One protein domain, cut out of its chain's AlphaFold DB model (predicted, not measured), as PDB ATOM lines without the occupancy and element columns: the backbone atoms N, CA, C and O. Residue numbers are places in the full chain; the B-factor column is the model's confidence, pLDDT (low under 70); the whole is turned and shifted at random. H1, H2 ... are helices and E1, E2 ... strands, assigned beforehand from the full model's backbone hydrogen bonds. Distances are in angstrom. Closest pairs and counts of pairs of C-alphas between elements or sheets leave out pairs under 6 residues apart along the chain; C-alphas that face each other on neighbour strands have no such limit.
ATOM      1  N   GLN A  70      75.025  71.149 107.966       94.25
ATOM      2  CA  GLN A  70      74.072  71.892 108.802       94.25
ATOM      3  C   GLN A  70      72.613  71.474 108.566       94.25
ATOM      4  O   GLN A  70      71.696  72.087 109.122       94.25
ATOM      5  N   GLN A  71      72.381  70.493 107.691       95.25
ATOM      6  CA  GLN A  71      71.052  70.011 107.347       95.25
ATOM      7  C   GLN A  71      70.989  68.484 107.328       95.25
ATOM      8  O   GLN A  71      71.869  67.793 106.812       95.25
ATOM      9  N   THR A  72      69.875  67.956 107.815       94.44
ATOM     10  CA  THR A  72      69.499  66.553 107.661       94.44
ATOM     11  C   THR A  72      68.373  66.440 106.645       94.44
ATOM     12  O   THR A  72      67.447  67.251 106.623       94.44
ATOM     13  N   ILE A  73      68.448  65.415 105.802       93.88
ATOM     14  CA  ILE A  73      67.401  65.079 104.845       93.88
ATOM     15  C   ILE A  73      66.699  63.820 105.345       93.88
ATOM     16  O   ILE A  73      67.327  62.778 105.496       93.88
ATOM     17  N   ALA A  74      65.394  63.918 105.580       93.31
ATOM     18  CA  ALA A  74      64.562  62.802 106.005       93.31
ATOM     19  C   ALA A  74      63.537  62.463 104.921       93.31
ATOM     20  O   ALA A  74      62.781  63.325 104.464       93.31
ATOM     21  N   MET A  75      63.495  61.194 104.521       93.56
ATOM     22  CA  MET A  75      62.422  60.665 103.684       93.56
ATOM     23  C   MET A  75      61.274  60.221 104.585       93.56
ATOM     24  O   MET A  75      61.471  59.447 105.515       93.56
ATOM     25  N   THR A  76      60.075  60.728 104.328       92.31
ATOM     26  CA  THR A  76      58.876  60.413 105.113       92.31
ATOM     27  C   THR A  76      57.635  60.461 104.219       92.31
ATOM     28  O   THR A  76      57.754  60.529 102.995       92.31
ATOM     29  N   GLN A  77      56.441  60.403 104.800       91.44
ATOM     30  CA  GLN A  77      55.164  60.472 104.097       91.44
ATOM     31  C   GLN A  77      54.399  61.739 104.478       91.44
ATOM     32  O   GLN A  77      54.498  62.258 105.588       91.44
ATOM     33  N   CYS A  78      53.643  62.263 103.519       90.12
ATOM     34  CA  CYS A  78      52.820  63.447 103.705       90.12
ATOM     35  C   CYS A  78      51.407  63.077 104.161       90.12
ATOM     36  O   CYS A  78      50.691  62.392 103.433       90.12
ATOM     37  N   PHE A  79      50.982  63.649 105.289       87.19
ATOM     38  CA  PHE A  79      49.616  63.549 105.822       87.19
ATOM     39  C   PHE A  79      48.769  64.809 105.580       87.19
ATOM     40  O   PHE A  79      47.686  64.953 106.132       87.19
ATOM     41  N   GLY A  80      49.227  65.740 104.730       85.06
ATOM     42  CA  GLY A  80      48.416  66.905 104.330       85.06
ATOM     43  C   GLY A  80      47.168  66.527 103.518       85.06
ATOM     44  O   GLY A  80      46.262  67.332 103.319       85.06
ATOM     45  N   CYS A  81      47.134  65.293 103.026       83.88
ATOM     46  CA  CYS A  81      45.950  64.579 102.571       83.88
ATOM     47  C   CYS A  81      46.149  63.090 102.872       83.88
ATOM     48  O   CYS A  81      47.193  62.708 103.396       83.88
ATOM     49  N   TRP A  82      45.218  62.241 102.453       83.31
ATOM     50  CA  TRP A  82      45.225  60.817 102.809       83.31
ATOM     51  C   TRP A  82      45.841  59.897 101.750       83.31
ATOM     52  O   TRP A  82      45.803  58.685 101.875       83.31
ATOM     53  N   THR A  83      46.455  60.463 100.709       86.00
ATOM     54  CA  THR A  83      47.198  59.686  99.705       86.00
ATOM     55  C   THR A  83      48.556  59.194 100.222       86.00
ATOM     56  O   THR A  83      49.128  58.285  99.634       86.00
ATOM     57  N   GLN A  84      49.106  59.801 101.281       89.75
ATOM     58  CA  GLN A  84      50.399  59.405 101.863       89.75
ATOM     59  C   GLN A  84      51.564  59.428 100.847       89.75
ATOM     60  O   GLN A  84      52.448  58.572 100.838       89.75
ATOM     61  N   CYS A  85      51.592  60.434  99.962       91.94
ATOM     62  CA  CYS A  85      52.717  60.629  99.044       91.94
ATOM     63  C   CYS A  85      54.031  60.774  99.827       91.94
ATOM     64  O   CYS A  85      54.109  61.584 100.753       91.94
ATOM     65  N   GLY A  86      55.082  60.066  99.407       93.75
ATOM     66  CA  GLY A  86      56.415  60.256  99.967       93.75
ATOM     67  C   GLY A  86      56.930  61.685  99.769       93.75
ATOM     68  O   GLY A  86      56.804  62.268  98.693       93.75
ATOM     69  N   ILE A  87      57.549  62.243 100.801       94.31
ATOM     70  CA  ILE A  87      58.170  63.566 100.797       94.31
ATOM     71  C   ILE A  87      59.596  63.502 101.332       94.31
ATOM     72  O   ILE A  87      59.964  62.609 102.094       94.31
ATOM     73  N   ARG A  88      60.389  64.487 100.922       93.69
ATOM     74  CA  ARG A  88      61.737  64.757 101.407       93.69
ATOM     75  C   ARG A  88      61.693  66.010 102.272       93.69
ATOM     76  O   ARG A  88      61.471  67.106 101.756       93.69
ATOM     77  N   ALA A  89      61.872  65.846 103.575       94.62
ATOM     78  CA  ALA A  89      61.936  66.940 104.532       94.62
ATOM     79  C   ALA A  89      63.396  67.333 104.776       94.62
ATOM     80  O   ALA A  89      64.236  66.484 105.069       94.62
ATOM     81  N   ARG A  90      63.692  68.627 104.670       94.94
ATOM     82  CA  ARG A  90      64.977  69.206 105.069       94.94
ATOM     83  C   ARG A  90      64.844  69.768 106.472       94.94
ATOM     84  O   ARG A  90      63.948  70.578 106.708       94.94
ATOM     85  N   VAL A  91      65.735  69.365 107.366       95.25
ATOM     86  CA  VAL A  91      65.772  69.756 108.779       95.25
ATOM     87  C   VAL A  91      67.075  70.500 109.034       95.25
ATOM     88  O   VAL A  91      68.122  70.046 108.585       95.25
ATOM     89  N   ASN A  92      67.029  71.656 109.691       94.62
ATOM     90  CA  ASN A  92      68.230  72.400 110.063       94.62
ATOM     91  C   ASN A  92      68.883  71.822 111.335       94.62
ATOM     92  O   ASN A  92      68.317  70.952 111.996       94.62
ATOM     93  N   ALA A  93      70.055  72.342 111.703       92.19
ATOM     94  CA  ALA A  93      70.776  71.933 112.909       92.19
ATOM     95  C   ALA A  93      69.974  72.094 114.223       92.19
ATOM     96  O   ALA A  93      70.224  71.361 115.173       92.19
ATOM     97  N   ASP A  94      68.977  72.986 114.265       92.69
ATOM     98  CA  ASP A  94      68.098  73.190 115.430       92.69
ATOM     99  C   ASP A  94      66.923  72.193 115.490       92.69
ATOM    100  O   ASP A  94      66.003  72.354 116.294       92.69
ATOM    101  N   GLY A  95      66.878  71.208 114.587       92.56
ATOM    102  CA  GLY A  95      65.779  70.245 114.497       92.56
ATOM    103  C   GLY A  95      64.501  70.805 113.860       92.56
ATOM    104  O   GLY A  95      63.456  70.154 113.898       92.56
ATOM    105  N   LYS A  96      64.548  71.996 113.249       93.69
ATOM    106  CA  LYS A  96      63.402  72.577 112.540       93.69
ATOM    107  C   LYS A  96      63.375  72.127 111.090       93.69
ATOM    108  O   LYS A  96      64.353  72.272 110.359       93.69
ATOM    109  N   VAL A  97      62.224  71.642 110.641       94.19
ATOM    110  CA  VAL A  97      61.945  71.461 109.220       94.19
ATOM    111  C   VAL A  97      61.968  72.845 108.560       94.19
ATOM    112  O   VAL A  97      61.403  73.803 109.079       94.19
ATOM    113  N   ILE A  98      62.650  72.965 107.426       93.50
ATOM    114  CA  ILE A  98      62.827  74.234 106.701       93.50
ATOM    115  C   ILE A  98      62.309  74.172 105.265       93.50
ATOM    116  O   ILE A  98      62.043  75.206 104.660       93.50
ATOM    117  N   ARG A  99      62.152  72.971 104.696       92.94
ATOM    118  CA  ARG A  99      61.637  72.781 103.335       92.94
ATOM    119  C   ARG A  99      61.101  71.366 103.154       92.94
ATOM    120  O   ARG A  99      61.677  70.411 103.668       92.94
ATOM    121  N   ILE A 100      60.041  71.250 102.360       93.62
ATOM    122  CA  ILE A 100      59.470  69.980 101.908       93.62
ATOM    123  C   ILE A 100      59.592  69.903 100.380       93.62
ATOM    124  O   ILE A 100      59.257  70.858  99.676       93.62
ATOM    125  N   ALA A 101      60.073  68.767  99.884       92.06
ATOM    126  CA  ALA A 101      60.113  68.381  98.474       92.06
ATOM    127  C   ALA A 101      59.528  66.965  98.297       92.06
ATOM    128  O   ALA A 101      59.092  66.346  99.269       92.06
ATOM    129  N   GLY A 102      59.473  66.442  97.070       92.25
ATOM    130  CA  GLY A 102      59.011  65.074  96.831       92.25
ATOM    131  C   GLY A 102      60.096  64.039  97.119       92.25
ATOM    132  O   GLY A 102      61.280  64.297  96.910       92.25
ATOM    133  N   ASN A 103      59.690  62.852  97.569       93.94
ATOM    134  CA  ASN A 103      60.593  61.708  97.673       93.94
ATOM    135  C   ASN A 103      60.723  61.032  96.289       93.94
ATOM    136  O   ASN A 103      59.702  60.572  95.770       93.94
ATOM    137  N   PRO A 104      61.922  60.958  95.679       92.44
ATOM    138  CA  PRO A 104      62.105  60.365  94.350       92.44
ATOM    139  C   PRO A 104      61.974  58.834  94.333       92.44
ATOM    140  O   PRO A 104      61.744  58.263  93.275       92.44
ATOM    141  N   TYR A 105      62.081  58.174  95.487       93.38
ATOM    142  CA  TYR A 105      61.940  56.721  95.612       93.38
ATOM    143  C   TYR A 105      60.484  56.263  95.717       93.38
ATOM    144  O   TYR A 105      60.185  55.078  95.606       93.38
ATOM    145  N   HIS A 106      59.557  57.179  96.012       93.75
ATOM    146  CA  HIS A 106      58.207  56.797  96.407       93.75
ATOM    147  C   HIS A 106      57.256  56.755  95.196       93.75
ATOM    148  O   HIS A 106      57.079  57.786  94.541       93.75
ATOM    149  N   PRO A 107      56.533  55.645  94.951       90.56
ATOM    150  CA  PRO A 107      55.712  55.461  93.744       90.56
ATOM    151  C   PRO A 107      54.504  56.408  93.662       90.56
ATOM    152  O   PRO A 107      54.024  56.748  92.589       90.56
ATOM    153  N   LEU A 108      53.994  56.886  94.802       90.69
ATOM    154  CA  LEU A 108      52.946  57.925  94.827       90.69
ATOM    155  C   LEU A 108      53.484  59.351  94.659       90.69
ATOM    156  O   LEU A 108      52.715  60.313  94.613       90.69
ATOM    157  N   SER A 109      54.803  59.507  94.643       89.94
ATOM    158  CA  SER A 109      55.474  60.796  94.567       89.94
ATOM    159  C   SER A 109      56.146  61.007  93.209       89.94
ATOM    160  O   SER A 109      56.213  62.140  92.729       89.94
ATOM    161  N   GLN A 110      56.620  59.942  92.579       87.88
ATOM    162  CA  GLN A 110      57.280  59.975  91.285       87.88
ATOM    163  C   GLN A 110      56.649  58.938  90.358       87.88
ATOM    164  O   GLN A 110      56.325  57.844  90.806       87.88
ATOM    165  N   GLU A 111      56.450  59.312  89.093       86.62
ATOM    166  CA  GLU A 111      55.882  58.425  88.071       86.62
ATOM    167  C   GLU A 111      56.835  57.272  87.746       86.62
ATOM    168  O   GLU A 111      56.441  56.115  87.840       86.62
ATOM    169  N   HIS A 112      58.108  57.599  87.507       89.00
ATOM    170  CA  HIS A 112      59.209  56.644  87.380       89.00
ATOM    171  C   HIS A 112      60.103  56.728  88.628       89.00
ATOM    172  O   HIS A 112      61.079  57.488  88.635       89.00
ATOM    173  N   PRO A 113      59.721  56.080  89.746       91.88
ATOM    174  CA  PRO A 113      60.466  56.185  90.991       91.88
ATOM    175  C   PRO A 113      61.859  55.571  90.846       91.88
ATOM    176  O   PRO A 113      62.039  54.539  90.203       91.88
ATOM    177  N   ILE A 114      62.842  56.186  91.501       92.88
ATOM    178  CA  ILE A 114      64.185  55.613  91.602       92.88
ATOM    179  C   ILE A 114      64.090  54.304  92.396       92.88
ATOM    180  O   ILE A 114      63.423  54.250  93.432       92.88
ATOM    181  N   ALA A 115      64.767  53.254  91.925       93.25
ATOM    182  CA  ALA A 115      64.764  51.965  92.603       93.25
ATOM    183  C   ALA A 115      65.297  52.097  94.049       93.25
ATOM    184  O   ALA A 115      66.328  52.745  94.256       93.25
ATOM    185  N   PRO A 116      64.660  51.462  95.055       92.06
ATOM    186  CA  PRO A 116      65.092  51.558  96.455       92.06
ATOM    187  C   PRO A 116      66.525  51.077  96.719       92.06
ATOM    188  O   PRO A 116      67.122  51.452  97.723       92.06
ATOM    189  N   SER A 117      67.082  50.253  95.826       95.06
ATOM    190  CA  SER A 117      68.462  49.763  95.888       95.06
ATOM    191  C   SER A 117      69.511  50.813  95.498       95.06
ATOM    192  O   SER A 117      70.687  50.631  95.806       95.06
ATOM    193  N   ALA A 139      56.493  68.404  95.819       90.56
ATOM    194  CA  ALA A 139      55.359  68.268  96.742       90.56
ATOM    195  C   ALA A 139      54.146  68.971  96.120       90.56
ATOM    196  O   ALA A 139      54.317  69.972  95.427       90.56
ATOM    197  N   CYS A 140      52.924  68.471  96.348       90.25
ATOM    198  CA  CYS A 140      51.734  69.258  96.006       90.25
ATOM    199  C   CYS A 140      51.630  70.475  96.939       90.25
ATOM    200  O   CYS A 140      52.247  70.480  98.006       90.25
ATOM    201  N   ALA A 141      50.820  71.478  96.587       89.56
ATOM    202  CA  ALA A 141      50.685  72.703  97.381       89.56
ATOM    203  C   ALA A 141      50.348  72.430  98.861       89.56
ATOM    204  O   ALA A 141      51.001  72.970  99.751       89.56
ATOM    205  N   ARG A 142      49.415  71.504  99.137       89.75
ATOM    206  CA  ARG A 142      49.080  71.074 100.513       89.75
ATOM    207  C   ARG A 142      50.258  70.418 101.235       89.75
ATOM    208  O   ARG A 142      50.488  70.660 102.409       89.75
ATOM    209  N   GLY A 143      51.014  69.571 100.534       90.12
ATOM    210  CA  GLY A 143      52.177  68.903 101.116       90.12
ATOM    211  C   GLY A 143      53.324  69.870 101.404       90.12
ATOM    212  O   GLY A 143      53.984  69.745 102.427       90.12
ATOM    213  N   ALA A 144      53.537  70.857 100.531       89.31
ATOM    214  CA  ALA A 144      54.558  71.882 100.711       89.31
ATOM    215  C   ALA A 144      54.248  72.822 101.891       89.31
ATOM    216  O   ALA A 144      55.169  73.230 102.595       89.31
ATOM    217  N   THR A 145      52.965  73.126 102.115       89.56
ATOM    218  CA  THR A 145      52.477  74.013 103.189       89.56
ATOM    219  C   THR A 145      52.268  73.301 104.524       89.56
ATOM    220  O   THR A 145      52.102  73.964 105.541       89.56
TER     221      THR A 145
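Overview. This is residues 70 to 117 and 139 to 145 of the 496 residues of the protein "Tetrathionate reductase subunit A" of Salmonella bongori (UniProt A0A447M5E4). A small, twisted ribbon of three antiparallel strands, E1, E2 and E3, makes the main part, with a one-turn helix, H1, that only grazes it near the edge strand E3. At one end of the ribbon a tight turn, residues 93 to 96, joins E2 to E3; at the other end lies the loop of residues 78 to 85 between E1 and E2, and residues 103 to 117 wind away from E3 with no named element. The printed part has 55 residues in two pieces, with the order E1, E2, E3, H1 along the chain, and the strands stand in the sheet in the order E1, E2, E3, antiparallel throughout. The class is mostly strand, though under half of the residues, 25 of 55, are in named elements. The whole is compact, with a radius of gyration of the C-alphas of 11.4 A, and its outline is flat, 33 by 28 by 13 A along the three main axes.

Along the chain. Begin with the sheet. Find C-alpha 71 at (71.052, 70.011, 107.347), where strand E1, residues 71 to 77, begins; it runs 18.8 A from first to last C-alpha and ends at C-alpha 77, at (55.164, 60.472, 104.097). After residues 78 to 85, a short link, strand E2 takes residues 86 to 92 and runs 19.7 A. A tight link, residues 93 to 96, leads to strand E3, residues 97 to 102, 14.2 A long. Past the cut, look at residues 141 to 145 for helix H1, 6.2 A from first to last C-alpha, which ends at C-alpha 145, at (52.477, 74.013, 103.189).

Arrangement. Start at E2, the inner strand; E1 and E3 are the edge strands. The three form a meander, each strand the antiparallel neighbour of the one before. E1 and E2 are a hairpin, with 154 degrees between their N-to-C directions. Look there at C-alphas 77 and 86, which face each other at 4.3 A, and at C-alphas 71 and 92, which face each other at 4.6 A. Between these two strands N 72 and O 91 are within hydrogen-bond range at 2.8 A, and N 87 and O 76 also at 2.8 A. E2 and E3 are a hairpin too, again with 154 degrees between their directions, and C-alphas 91 and 97 face each other at 4.2 A. Here N 88 and O 101 are within hydrogen-bond range at 2.8 A, and N 90 and O 99 at 2.9 A. The sheet is only just strongly twisted: its C-alphas lie up to 4.4 A off the best plane through all of them. Now move outward to H1, which is on the sheet but only grazes it, with its residues 143 to 145. The closest C-alphas of E3 and H1 are those of Ile 100 and Ala 144, 5.4 A apart. In H1 every O i to N i+4 pair is within hydrogen-bond range.

Size, cuts and confidence. The two C-alphas farthest apart are those of Asp 94 and His 112, at 33.8 A. Residues 118 to 138 are cut out and not printed, and you will find C-alphas 117 and 139 22.7 A apart across that gap. The link from E3 to H1 is the link across the cut; of the links that are printed whole, E2 to E3 is tight and E1 to E2 is short. The C-alphas of residues 103 to 117 lie 5 to 18 A from the mean of the C-alphas. The mean pLDDT of the printed part is 91.6, and no printed residue is under 70.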